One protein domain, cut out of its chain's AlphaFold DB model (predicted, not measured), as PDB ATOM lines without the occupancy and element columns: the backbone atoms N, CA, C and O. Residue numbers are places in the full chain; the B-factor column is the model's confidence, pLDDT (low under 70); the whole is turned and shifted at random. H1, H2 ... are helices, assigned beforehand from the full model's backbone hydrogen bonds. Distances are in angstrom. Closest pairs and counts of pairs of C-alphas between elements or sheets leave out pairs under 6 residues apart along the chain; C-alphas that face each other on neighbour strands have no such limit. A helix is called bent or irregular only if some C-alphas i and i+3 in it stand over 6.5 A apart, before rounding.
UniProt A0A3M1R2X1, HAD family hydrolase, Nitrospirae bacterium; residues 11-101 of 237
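What this domain is: This is residues 11 to 101 of the 237 residues of the protein "HAD family hydrolase" of Nitrospirae bacterium (UniProt A0A3M1R2X1). A crossed helical hairpin, H1 and H2, packs with residues 42 to 46 of H2 on residues 76 to 84 of the long helix H4, and the short helix H3 sits at the end of this body away from H5. H4 runs on from there as a long side of the model, the small helix H5 turns the corner at its far end, and residues 11 to 26, with no named element, bridge the space between the H5 end and H1, leaving a gap between H5 and the hairpin. The printed part has 91 residues with five named helices, H1 to H5 in chain order, and no named strand; the class is all helix. The whole is only just compact, close to loose, with a radius of gyration of the C-alphas of 14.3 A and spans of 38 by 32 by 19 A.

Where its parts are: The printed part begins at Leu 11, with its C-alpha at (-22.284, -108.791, 33.042). Residues 11 to 26 hold no named element. H1, residues 27 to 38, begins with C-alpha 27 at (-11.043, -101.865, 29.712) and is 18.2 A long. H1 is irregular: C-alphas 34 and 37 are 7.2 A apart, where about 5 A is the distance in a regular helix. H2 spans residues 42 to 53, 17.6 A, and H3 residues 61 to 69. H4, residues 73 to 93, is the longest at 30.3 A. H5, residues 95 to 100, ends with C-alpha 100 at (-32.290, -99.240, 22.526).

How they stand to each other: H2 is the hub, touching three other helices. It touches H1 in a hairpin, opposite ways at a steep tilt of 45 degrees; the closest C-alphas are those of Gly 35 and Gln 48, 6.5 A apart. Residues 42 to 46 of H2 touch residues 76 to 84 of H4, opposite ways at a steep tilt of 69 degrees, only just short of about perpendicular; the closest C-alphas, of Glu 43 and His 80, are 4.8 A apart. H2 and H3 only just touch, with 3 pairs of C-alphas within 8 A, the closest those of Val 47 and Lys 68 at 6.2 A; they are about perpendicular at 86 degrees. H1 and H3 are close but not clearly touching, with C-alphas 38 and 61 at 5.9 A. H4 and H5 only just touch, with 3 pairs of C-alphas within 8 A, and only at the corner by their link; the closest C-alphas, of Gln 91 and Trp 98, are 5.6 A apart. H3 and H4 are apart. H5 is apart from H1, H2 and H3, and H1 is apart from H4. Every O i to N i+4 pair is within hydrogen-bond range in H3, H4 and H5, against 6 of 8 in H1 and 7 of 8 in H2.

The domain as a whole: The two C-alphas farthest apart, of Gly 17 and Ala 62, are 39.0 A from each other. The printed part has no cut. The links H1 to H2, H3 to H4 and H4 to H5 are tight, H2 to H3 is short, and no link is long. The mean pLDDT of the printed part is 90.2, and no printed residue is under 70.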
ATOM      1  N   LEU A  11     -21.170-108.754  33.979       73.38
ATOM      2  CA  LEU A  11     -22.284-108.791  33.042       73.38
ATOM      3  C   LEU A  11     -23.497-108.039  33.606       73.38
ATOM      4  O   LEU A  11     -23.852-108.237  34.769       73.38
ATOM      5  N   PRO A  12     -24.167-107.208  32.790       72.62
ATOM      6  CA  PRO A  12     -25.387-106.536  33.212       72.62
ATOM      7  C   PRO A  12     -26.535-107.536  33.410       72.62
ATOM      8  O   PRO A  12     -26.570-108.603  32.791       72.62
ATOM      9  N   ASP A  13     -27.515-107.160  34.235       76.69
ATOM     10  CA  ASP A  13     -28.774-107.899  34.361       76.69
ATOM     11  C   ASP A  13     -29.508-107.870  33.010       76.69
ATOM     12  O   ASP A  13     -29.925-106.816  32.527       76.69
ATOM     13  N   VAL A  14     -29.633-109.039  32.379       74.19
ATOM     14  CA  VAL A  14     -30.279-109.206  31.068       74.19
ATOM     15  C   VAL A  14     -31.806-109.304  31.163       74.19
ATOM     16  O   VAL A  14     -32.466-109.576  30.160       74.19
ATOM     17  N   ALA A  15     -32.390-109.098  32.349       77.44
ATOM     18  CA  ALA A  15     -33.835-109.032  32.498       77.44
ATOM     19  C   ALA A  15     -34.441-107.849  31.702       77.44
ATOM     20  O   ALA A  15     -33.851-106.760  31.655       77.44
ATOM     21  N   PRO A  16     -35.640-108.031  31.109       76.31
ATOM     22  CA  PRO A  16     -36.425-106.963  30.483       76.31
ATOM     23  C   PRO A  16     -36.438-105.658  31.304       76.31
ATOM     24  O   PRO A  16     -36.694-105.679  32.508       76.31
ATOM     25  N   GLY A  17     -36.122-104.522  30.673       75.69
ATOM     26  CA  GLY A  17     -36.072-103.193  31.297       75.69
ATOM     27  C   GLY A  17     -34.837-102.893  32.163       75.69
ATOM     28  O   GLY A  17     -34.583-101.725  32.493       75.69
ATOM     29  N   ARG A  18     -34.034-103.906  32.513       78.94
ATOM     30  CA  ARG A  18     -32.859-103.771  33.395       78.94
ATOM     31  C   ARG A  18     -31.527-103.747  32.663       78.94
ATOM     32  O   ARG A  18     -30.558-103.225  33.210       78.94
ATOM     33  N   LEU A  19     -31.496-104.217  31.418       79.06
ATOM     34  CA  LEU A  19     -30.286-104.189  30.612       79.06
ATOM     35  C   LEU A  19     -29.844-102.738  30.368       79.06
ATOM     36  O   LEU A  19     -30.627-101.866  29.970       79.06
ATOM     37  N   ARG A  20     -28.573-102.470  30.654       76.44
ATOM     38  CA  ARG A  20     -27.892-101.207  30.373       76.44
ATOM     39  C   ARG A  20     -26.665-101.505  29.515       76.44
ATOM     40  O   ARG A  20     -26.055-102.560  29.709       76.44
ATOM     41  N   PRO A  21     -26.322-100.629  28.556       75.44
ATOM     42  CA  PRO A  21     -25.082-100.785  27.816       75.44
ATOM     43  C   PRO A  21     -23.897-100.760  28.797       75.44
ATOM     44  O   PRO A  21     -23.957-100.016  29.781       75.44
ATOM     45  N   PRO A  22     -22.844-101.559  28.555       82.00
ATOM     46  CA  PRO A  22     -21.618-101.477  29.338       82.00
ATOM     47  C   PRO A  22     -21.005-100.075  29.264       82.00
ATOM     48  O   PRO A  22     -21.214 -99.353  28.286       82.00
ATOM     49  N   ASP A  23     -20.228 -99.716  30.286       85.00
ATOM     50  CA  ASP A  23     -19.430 -98.492  30.278       85.00
ATOM     51  C   ASP A  23     -18.437 -98.534  29.095       85.00
ATOM     52  O   ASP A  23     -17.628 -99.466  29.025       85.00
ATOM     53  N   PRO A  24     -18.482 -97.573  28.149       83.88
ATOM     54  CA  PRO A  24     -17.542 -97.522  27.028       83.88
ATOM     55  C   PRO A  24     -16.076 -97.351  27.463       83.88
ATOM     56  O   PRO A  24     -15.168 -97.617  26.667       83.88
ATOM     57  N   ASP A  25     -15.833 -96.923  28.702       87.56
ATOM     58  CA  ASP A  25     -14.500 -96.750  29.266       87.56
ATOM     59  C   ASP A  25     -13.986 -97.990  30.015       87.56
ATOM     60  O   ASP A  25     -12.796 -98.050  30.337       87.56
ATOM     61  N   ASP A  26     -14.820 -99.022  30.212       89.56
ATOM     62  CA  ASP A  26     -14.387-100.279  30.828       89.56
ATOM     63  C   ASP A  26     -13.328-100.980  29.946       89.56
ATOM     64  O   ASP A  26     -13.566-101.246  28.759       89.56
ATOM     65  N   PRO A  27     -12.146-101.316  30.497       90.69
ATOM     66  CA  PRO A  27     -11.043-101.865  29.712       90.69
ATOM     67  C   PRO A  27     -11.342-103.256  29.139       90.69
ATOM     68  O   PRO A  27     -10.879-103.570  28.043       90.69
ATOM     69  N   VAL A  28     -12.134-104.080  29.834       90.12
ATOM     70  CA  VAL A  28     -12.542-105.401  29.336       90.12
ATOM     71  C   VAL A  28     -13.543-105.235  28.202       90.12
ATOM     72  O   VAL A  28     -13.428-105.915  27.184       90.12
ATOM     73  N   PHE A  29     -14.490-104.304  28.330       89.75
ATOM     74  CA  PHE A  29     -15.431-104.014  27.255       89.75
ATOM     75  C   PHE A  29     -14.723-103.464  26.014       89.75
ATOM     76  O   PHE A  29     -14.984-103.933  24.908       89.75
ATOM     77  N   ARG A  30     -13.759-102.549  26.174       90.94
ATOM     78  CA  ARG A  30     -12.926-102.063  25.060       90.94
ATOM     79  C   ARG A  30     -12.131-103.185  24.393       90.94
ATOM     80  O   ARG A  30     -12.104-103.254  23.166       90.94
ATOM     81  N   ALA A  31     -11.523-104.076  25.177       91.75
ATOM     82  CA  ALA A  31     -10.784-105.219  24.647       91.75
ATOM     83  C   ALA A  31     -11.703-106.197  23.892       91.75
ATOM     84  O   ALA A  31     -11.358-106.657  22.805       91.75
ATOM     85  N   PHE A  32     -12.912-106.441  24.409       91.94
ATOM     86  CA  PHE A  32     -13.943-107.206  23.709       91.94
ATOM     87  C   PHE A  32     -14.331-106.548  22.379       91.94
ATOM     88  O   PHE A  32     -14.306-107.198  21.340       91.94
ATOM     89  N   LEU A  33     -14.609-105.239  22.372       90.31
ATOM     90  CA  LEU A  33     -14.942-104.510  21.144       90.31
ATOM     91  C   LEU A  33     -13.812-104.540  20.105       90.31
ATOM     92  O   LEU A  33     -14.096-104.630  18.912       90.31
ATOM     93  N   ALA A  34     -12.547-104.509  20.530       90.31
ATOM     94  CA  ALA A  34     -11.401-104.623  19.627       90.31
ATOM     95  C   ALA A  34     -11.305-106.007  18.951       90.31
ATOM     96  O   ALA A  34     -10.839-106.104  17.811       90.31
ATOM     97  N   GLY A  35     -11.773-107.063  19.625       91.88
ATOM     98  CA  GLY A  35     -11.830-108.430  19.101       91.88
ATOM     99  C   GLY A  35     -13.027-108.711  18.188       91.88
ATOM    100  O   GLY A  35     -12.965-109.635  17.375       91.88
ATOM    101  N   MET A  36     -14.092-107.905  18.263       91.50
ATOM    102  CA  MET A  36     -15.336-108.100  17.502       91.50
ATOM    103  C   MET A  36     -15.138-108.383  16.006       91.50
ATOM    104  O   MET A  36     -15.742-109.341  15.518       91.50
ATOM    105  N   PRO A  37     -14.286-107.645  15.264       92.19
ATOM    106  CA  PRO A  37     -14.103-107.909  13.841       92.19
ATOM    107  C   PRO A  37     -13.425-109.252  13.521       92.19
ATOM    108  O   PRO A  37     -13.367-109.607  12.352       92.19
ATOM    109  N   LEU A  38     -12.964-110.043  14.496       92.44
ATOM    110  CA  LEU A  38     -12.464-111.412  14.266       92.44
ATOM    111  C   LEU A  38     -13.599-112.455  14.223       92.44
ATOM    112  O   LEU A  38     -13.475-113.494  13.579       92.44
ATOM    113  N   GLY A  39     -14.740-112.157  14.853       91.06
ATOM    114  CA  GLY A  39     -15.916-113.030  14.921       91.06
ATOM    115  C   GLY A  39     -17.043-112.627  13.967       91.06
ATOM    116  O   GLY A  39     -17.143-111.477  13.551       91.06
ATOM    117  N   ASN A  40     -17.908-113.574  13.608       85.75
ATOM    118  CA  ASN A  40     -19.087-113.375  12.754       85.75
ATOM    119  C   ASN A  40     -20.380-113.968  13.338       85.75
ATOM    120  O   ASN A  40     -21.472-113.649  12.866       85.75
ATOM    121  N   ARG A  41     -20.276-114.870  14.317       88.88
ATOM    122  CA  ARG A  41     -21.377-115.692  14.829       88.88
ATOM    123  C   ARG A  41     -21.488-115.585  16.347       88.88
ATOM    124  O   ARG A  41     -20.599-115.080  17.022       88.88
ATOM    125  N   ALA A  42     -22.601-116.062  16.894       91.81
ATOM    126  CA  ALA A  42     -22.889-115.950  18.322       91.81
ATOM    127  C   ALA A  42     -21.823-116.609  19.212       91.81
ATOM    128  O   ALA A  42     -21.427-116.041  20.226       91.81
ATOM    129  N   GLU A  43     -21.331-117.788  18.837       94.50
ATOM    130  CA  GLU A  43     -20.279-118.488  19.577       94.50
ATOM    131  C   GLU A  43     -18.942-117.744  19.572       94.50
ATOM    132  O   GLU A  43     -18.135-117.938  20.477       94.50
ATOM    133  N   ASP A  44     -18.720-116.837  18.619       94.88
ATOM    134  CA  ASP A  44     -17.485-116.062  18.544       94.88
ATOM    135  C   ASP A  44     -17.372-115.058  19.696       94.88
ATOM    136  O   ASP A  44     -16.261-114.684  20.073       94.88
ATOM    137  N   TYR A  45     -18.496-114.679  20.316       93.88
ATOM    138  CA  TYR A  45     -18.488-113.948  21.582       93.88
ATOM    139  C   TYR A  45     -17.912-114.797  22.715       93.88
ATOM    140  O   TYR A  45     -17.186-114.281  23.556       93.88
ATOM    141  N   ALA A  46     -18.191-116.104  22.729       93.94
ATOM    142  CA  ALA A  46     -17.634-117.017  23.720       93.94
ATOM    143  C   ALA A  46     -16.120-117.168  23.545       93.94
ATOM    144  O   ALA A  46     -15.390-117.129  24.530       93.94
ATOM    145  N   VAL A  47     -15.656-117.288  22.296       96.00
ATOM    146  CA  VAL A  47     -14.225-117.347  21.959       96.00
ATOM    147  C   VAL A  47     -13.502-116.105  22.482       96.00
ATOM    148  O   VAL A  47     -12.508-116.228  23.191       96.00
ATOM    149  N   GLN A  48     -14.032-114.912  22.193       94.50
ATOM    150  CA  GLN A  48     -13.438-113.652  22.645       94.50
ATOM    151  C   GLN A  48     -13.428-113.530  24.171       94.50
ATOM    152  O   GLN A  48     -12.410-113.163  24.746       94.50
ATOM    153  N   LEU A  49     -14.532-113.875  24.841       93.31
ATOM    154  CA  LEU A  49     -14.603-113.837  26.304       93.31
ATOM    155  C   LEU A  49     -13.605-114.808  26.948       93.31
ATOM    156  O   LEU A  49     -12.931-114.426  27.896       93.31
ATOM    157  N   LEU A  50     -13.452-116.022  26.412       94.31
ATOM    158  CA  LEU A  50     -12.472-116.993  26.910       94.31
ATOM    159  C   LEU A  50     -11.027-116.534  26.691       94.31
ATOM    160  O   LEU A  50     -10.187-116.740  27.564       94.31
ATOM    161  N   ALA A  51     -10.731-115.906  25.551       95.50
ATOM    162  CA  ALA A  51      -9.411-115.333  25.303       95.50
ATOM    163  C   ALA A  51      -9.100-114.206  26.298       95.50
ATOM    164  O   ALA A  51      -8.029-114.200  26.900       95.50
ATOM    165  N   LEU A  52     -10.063-113.312  26.548       94.25
ATOM    166  CA  LEU A  52      -9.934-112.244  27.544       94.25
ATOM    167  C   LEU A  52      -9.751-112.793  28.964       94.25
ATOM    168  O   LEU A  52      -8.889-112.314  29.694       94.25
ATOM    169  N   GLU A  53     -10.525-113.811  29.352       92.56
ATOM    170  CA  GLU A  53     -10.388-114.494  30.646       92.56
ATOM    171  C   GLU A  53      -9.008-115.134  30.823       92.56
ATOM    172  O   GLU A  53      -8.442-115.088  31.913       92.56
ATOM    173  N   GLY A  54      -8.469-115.724  29.754       92.75
ATOM    174  CA  GLY A  54      -7.160-116.372  29.752       92.75
ATOM    175  C   GLY A  54      -5.976-115.425  29.543       92.75
ATOM    176  O   GLY A  54      -4.840-115.891  29.574       92.75
ATOM    177  N   GLY A  55      -6.213-114.131  29.299       94.25
ATOM    178  CA  GLY A  55      -5.158-113.180  28.932       94.25
ATOM    179  C   GLY A  55      -4.472-113.510  27.600       94.25
ATOM    180  O   GLY A  55      -3.293-113.211  27.426       94.25
ATOM    181  N   VAL A  56      -5.182-114.163  26.677       96.12
ATOM    182  CA  VAL A  56      -4.665-114.558  25.362       96.12
ATOM    183  C   VAL A  56      -4.910-113.437  24.358       96.12
ATOM    184  O   VAL A  56      -6.051-113.048  24.108       96.12
ATOM    185  N   GLU A  57      -3.840-112.938  23.747       94.25
ATOM    186  CA  GLU A  57      -3.932-111.944  22.681       94.25
ATOM    187  C   GLU A  57      -4.302-112.593  21.344       94.25
ATOM    188  O   GLU A  57      -3.708-113.589  20.930       94.25
ATOM    189  N   LEU A  58      -5.262-111.989  20.642       94.69
ATOM    190  CA  LEU A  58      -5.706-112.408  19.312       94.69
ATOM    191  C   LEU A  58      -5.440-111.265  18.313       94.69
ATOM    192  O   LEU A  58      -6.355-110.504  17.992       94.69
ATOM    193  N   PRO A  59      -4.183-111.074  17.867       91.56
ATOM    194  CA  PRO A  59      -3.799-109.915  17.056       91.56
ATOM    195  C   PRO A  59      -4.374-109.937  15.634       91.56
ATOM    196  O   PRO A  59      -4.524-108.885  15.009       91.56
ATOM    197  N   ASP A  60      -4.697-111.120  15.114       92.00
ATOM    198  CA  ASP A  60      -5.168-111.321  13.749       92.00
ATOM    199  C   ASP A  60      -6.108-112.532  13.628       92.00
ATOM    200  O   ASP A  60      -6.415-113.228  14.601       92.00
ATOM    201  N   GLN A  61      -6.595-112.761  12.405       92.06
ATOM    202  CA  GLN A  61      -7.512-113.856  12.103       92.06
ATOM    203  C   GLN A  61      -6.863-115.233  12.304       92.06
ATOM    204  O   GLN A  61      -7.544-116.155  12.733       92.06
ATOM    205  N   ALA A  62      -5.558-115.380  12.052       94.75
ATOM    206  CA  ALA A  62      -4.874-116.664  12.184       94.75
ATOM    207  C   ALA A  62      -4.743-117.081  13.657       94.75
ATOM    208  O   ALA A  62      -5.040-118.224  14.005       94.75
ATOM    209  N   ALA A  63      -4.368-116.146  14.534       96.31
ATOM    210  CA  ALA A  63      -4.345-116.361  15.976       96.31
ATOM    211  C   ALA A  63      -5.748-116.663  16.523       96.31
ATOM    212  O   ALA A  63      -5.919-117.579  17.330       96.31
ATOM    213  N   TYR A  64      -6.762-115.933  16.045       96.44
ATOM    214  CA  TYR A  64      -8.159-116.183  16.392       96.44
ATOM    215  C   TYR A  64      -8.612-117.595  15.996       96.44
ATOM    216  O   TYR A  64      -9.153-118.326  16.828       96.44
ATOM    217  N   ASP A  65      -8.373-117.993  14.746       96.50
ATOM    218  CA  ASP A  65      -8.797-119.289  14.216       96.50
ATOM    219  C   ASP A  65      -8.091-120.441  14.942       96.50
ATOM    220  O   ASP A  65      -8.737-121.424  15.308       96.50
ATOM    221  N   ALA A  66      -6.789-120.299  15.223       97.69
ATOM    222  CA  ALA A  66      -6.019-121.277  15.988       97.69
ATOM    223  C   ALA A  66      -6.538-121.420  17.427       97.69
ATOM    224  O   ALA A  66      -6.728-122.540  17.906       97.69
ATOM    225  N   PHE A  67      -6.821-120.301  18.104       98.00
ATOM    226  CA  PHE A  67      -7.391-120.323  19.450       98.00
ATOM    227  C   PHE A  67      -8.769-120.991  19.456       98.00
ATOM    228  O   PHE A  67      -9.022-121.888  20.259       98.00
ATOM    229  N   LYS A  68      -9.645-120.616  18.516       97.56
ATOM    230  CA  LYS A  68     -10.982-121.203  18.366       97.56
ATOM    231  C   LYS A  68     -10.933-122.704  18.077       97.56
ATOM    232  O   LYS A  68     -11.747-123.441  18.625       97.56
ATOM    233  N   ALA A  69      -9.991-123.160  17.251       97.25
ATOM    234  CA  ALA A  69      -9.816-124.576  16.925       97.25
ATOM    235  C   ALA A  69      -9.413-125.431  18.141       97.25
ATOM    236  O   ALA A  69      -9.677-126.631  18.155       97.25
ATOM    237  N   GLY A  70      -8.807-124.822  19.167       97.00
ATOM    238  CA  GLY A  70      -8.478-125.483  20.431       97.00
ATOM    239  C   GLY A  70      -9.646-125.604  21.418       97.00
ATOM    240  O   GLY A  70      -9.484-126.214  22.474       97.00
ATOM    241  N   LEU A  71     -10.811-125.017  21.118       96.38
ATOM    242  CA  LEU A  71     -11.981-125.043  21.995       96.38
ATOM    243  C   LEU A  71     -12.911-126.218  21.674       96.38
ATOM    244  O   LEU A  71     -13.021-126.664  20.534       96.38
ATOM    245  N   ASP A  72     -13.641-126.683  22.689       96.19
ATOM    246  CA  ASP A  72     -14.635-127.743  22.524       96.19
ATOM    247  C   ASP A  72     -15.797-127.289  21.620       96.19
ATOM    248  O   ASP A  72     -16.537-126.352  21.940       96.19
ATOM    249  N   ALA A  73     -15.965-127.972  20.485       95.75
ATOM    250  CA  ALA A  73     -16.970-127.624  19.484       95.75
ATOM    251  C   ALA A  73     -18.406-127.799  20.007       95.75
ATOM    252  O   ALA A  73     -19.263-126.959  19.728       95.75
ATOM    253  N   GLY A  74     -18.660-128.842  20.808       96.44
ATOM    254  CA  GLY A  74     -19.978-129.089  21.402       96.44
ATOM    255  C   GLY A  74     -20.388-127.984  22.378       96.44
ATOM    256  O   GLY A  74     -21.540-127.547  22.402       96.44
ATOM    257  N   TRP A  75     -19.431-127.461  23.140       94.44
ATOM    258  CA  TRP A  75     -19.630-126.323  24.023       94.44
ATOM    259  C   TRP A  75     -19.899-125.030  23.249       94.44
ATOM    260  O   TRP A  75     -20.808-124.285  23.626       94.44
ATOM    261  N   LEU A  76     -19.170-124.763  22.158       95.50
ATOM    262  CA  LEU A  76     -19.427-123.600  21.297       95.50
ATOM    263  C   LEU A  76     -20.827-123.659  20.671       95.50
ATOM    264  O   LEU A  76     -21.542-122.655  20.664       95.50
ATOM    265  N   GLU A  77     -21.262-124.834  20.218       95.88
ATOM    266  CA  GLU A  77     -22.620-125.047  19.709       95.88
ATOM    267  C   GLU A  77     -23.681-124.838  20.804       95.88
ATOM    268  O   GLU A  77     -24.688-124.149  20.602       95.88
ATOM    269  N   ALA A  78     -23.443-125.365  22.010       94.88
ATOM    270  CA  ALA A  78     -24.328-125.146  23.147       94.88
ATOM    271  C   ALA A  78     -24.425-123.656  23.521       94.88
ATOM    272  O   ALA A  78     -25.527-123.165  23.796       94.88
ATOM    273  N   PHE A  79     -23.304-122.924  23.484       94.38
ATOM    274  CA  PHE A  79     -23.279-121.477  23.687       94.38
ATOM    275  C   PHE A  79     -24.092-120.755  22.612       94.38
ATOM    276  O   PHE A  79     -24.928-119.922  22.957       94.38
ATOM    277  N   HIS A  80     -23.892-121.087  21.334       94.12
ATOM    278  CA  HIS A  80     -24.634-120.504  20.215       94.12
ATOM    279  C   HIS A  80     -26.146-120.618  20.434       94.12
ATOM    280  O   HIS A  80     -26.872-119.619  20.398       94.12
ATOM    281  N   ARG A  81     -26.629-121.833  20.722       94.62
ATOM    282  CA  ARG A  81     -28.051-122.089  20.975       94.62
ATOM    283  C   ARG A  81     -28.560-121.274  22.162       94.62
ATOM    284  O   ARG A  81     -29.595-120.617  22.058       94.62
ATOM    285  N   ARG A  82     -27.817-121.271  23.274       93.00
ATOM    286  CA  ARG A  82     -28.207-120.533  24.482       93.00
ATOM    287  C   ARG A  82     -28.222-119.022  24.257       93.00
ATOM    288  O   ARG A  82     -29.102-118.344  24.781       93.00
ATOM    289  N   TYR A  83     -27.285-118.494  23.472       91.81
ATOM    290  CA  TYR A  83     -27.240-117.081  23.106       91.81
ATOM    291  C   TYR A  83     -28.526-116.658  22.392       91.81
ATOM    292  O   TYR A  83     -29.160-115.689  22.806       91.81
ATOM    293  N   TYR A  84     -28.948-117.393  21.356       90.81
ATOM    294  CA  TYR A  84     -30.166-117.047  20.619       90.81
ATOM    295  C   TYR A  84     -31.440-117.260  21.438       90.81
ATOM    296  O   TYR A  84     -32.363-116.460  21.311       90.81
ATOM    297  N   GLU A  85     -31.478-118.261  22.320       91.56
ATOM    298  CA  GLU A  85     -32.587-118.452  23.263       91.56
ATOM    299  C   GLU A  85     -32.745-117.243  24.202       91.56
ATOM    300  O   GLU A  85     -33.840-116.700  24.346       91.56
ATOM    301  N   VAL A  86     -31.649-116.785  24.821       88.62
ATOM    302  CA  VAL A  86     -31.662-115.618  25.722       88.62
ATOM    303  C   VAL A  86     -31.972-114.336  24.950       88.62
ATOM    304  O   VAL A  86     -32.811-113.550  25.389       88.62
ATOM    305  N   ARG A  87     -31.352-114.143  23.779       88.38
ATOM    306  CA  ARG A  87     -31.621-112.997  22.900       88.38
ATOM    307  C   ARG A  87     -33.096-112.938  22.501       88.38
ATOM    308  O   ARG A  87     -33.674-111.859  22.552       88.38
ATOM    309  N   GLY A  88     -33.684-114.068  22.104       89.06
ATOM    310  CA  GLY A  88     -35.087-114.159  21.694       89.06
ATOM    311  C   GLY A  88     -36.028-113.756  22.824       89.06
ATOM    312  O   GLY A  88     -36.793-112.809  22.671       89.06
ATOM    313  N   ARG A  89     -35.867-114.368  24.006       89.06
ATOM    314  CA  ARG A  89     -36.652-114.018  25.204       89.06
ATOM    315  C   ARG A  89     -36.538-112.543  25.577       89.06
ATOM    316  O   ARG A  89     -37.529-111.928  25.955       89.06
ATOM    317  N   PHE A  90     -35.340-111.971  25.474       87.06
ATOM    318  CA  PHE A  90     -35.131-110.552  25.748       87.06
ATOM    319  C   PHE A  90     -35.819-109.658  24.705       87.06
ATOM    320  O   PHE A  90     -36.510-108.711  25.068       87.06
ATOM    321  N   GLN A  91     -35.682-109.981  23.418       88.25
ATOM    322  CA  GLN A  91     -36.319-109.245  22.323       88.25
ATOM    323  C   GLN A  91     -37.856-109.307  22.385       88.25
ATOM    324  O   GLN A  91     -38.512-108.349  21.975       88.25
ATOM    325  N   GLU A  92     -38.425-110.408  22.876       89.75
ATOM    326  CA  GLU A  92     -39.866-110.574  23.106       89.75
ATOM    327  C   GLU A  92     -40.344-109.833  24.363       89.75
ATOM    328  O   GLU A  92     -41.364-109.149  24.318       89.75
ATOM    329  N   GLY A  93     -39.605-109.943  25.471       90.38
ATOM    330  CA  GLY A  93     -39.979-109.354  26.759       90.38
ATOM    331  C   GLY A  93     -39.747-107.844  26.869       90.38
ATOM    332  O   GLY A  93     -40.442-107.181  27.634       90.38
ATOM    333  N   ASP A  94     -38.790-107.290  26.118       89.94
ATOM    334  CA  ASP A  94     -38.506-105.851  26.055       89.94
ATOM    335  C   ASP A  94     -38.044-105.411  24.649       89.94
ATOM    336  O   ASP A  94     -36.863-105.113  24.423       89.94
ATOM    337  N   PRO A  95     -38.966-105.333  23.668       89.75
ATOM    338  CA  PRO A  95     -38.624-104.905  22.312       89.75
ATOM    339  C   PRO A  95     -38.001-103.501  22.267       89.75
ATOM    340  O   PRO A  95     -37.122-103.232  21.445       89.75
ATOM    341  N   GLY A  96     -38.457-102.601  23.145       89.19
ATOM    342  CA  GLY A  96     -37.987-101.220  23.229       89.19
ATOM    343  C   GLY A  96     -36.552-101.123  23.743       89.19
ATOM    344  O   GLY A  96     -35.743-100.408  23.142       89.19
ATOM    345  N   GLY A  97     -36.233-101.873  24.799       88.50
ATOM    346  CA  GLY A  97     -34.889-102.008  25.349       88.50
ATOM    347  C   GLY A  97     -33.936-102.685  24.376       88.50
ATOM    348  O   GLY A  97     -32.858-102.151  24.132       88.50
ATOM    349  N   TRP A  98     -34.349-103.775  23.719       89.12
ATOM    350  CA  TRP A  98     -33.549-104.410  22.662       89.12
ATOM    351  C   TRP A  98     -33.190-103.440  21.539       89.12
ATOM    352  O   TRP A  98     -32.017-103.299  21.186       89.12
ATOM    353  N   LEU A  99     -34.179-102.714  21.022       90.12
ATOM    354  CA  LEU A  99     -33.943-101.684  20.021       90.12
ATOM    355  C   LEU A  99     -33.088-100.517  20.553       90.12
ATOM    356  O   LEU A  99     -32.400 -99.863  19.773       90.12
ATOM    357  N   GLY A 100     -33.122-100.244  21.859       88.75
ATOM    358  CA  GLY A 100     -32.290 -99.240  22.526       88.75
ATOM    359  C   GLY A 100     -30.804 -99.596  22.597       88.75
ATOM    360  O   GLY A 100     -29.977 -98.694  22.692       88.75
ATOM    361  N   LEU A 101     -30.450-100.880  22.487       86.88
ATOM    362  CA  LEU A 101     -29.055-101.342  22.442       86.88
ATOM    363  C   LEU A 101     -28.425-101.207  21.053       86.88
ATOM    364  O   LEU A 101     -27.221-101.404  20.886       86.88
TER     365      LEU A 101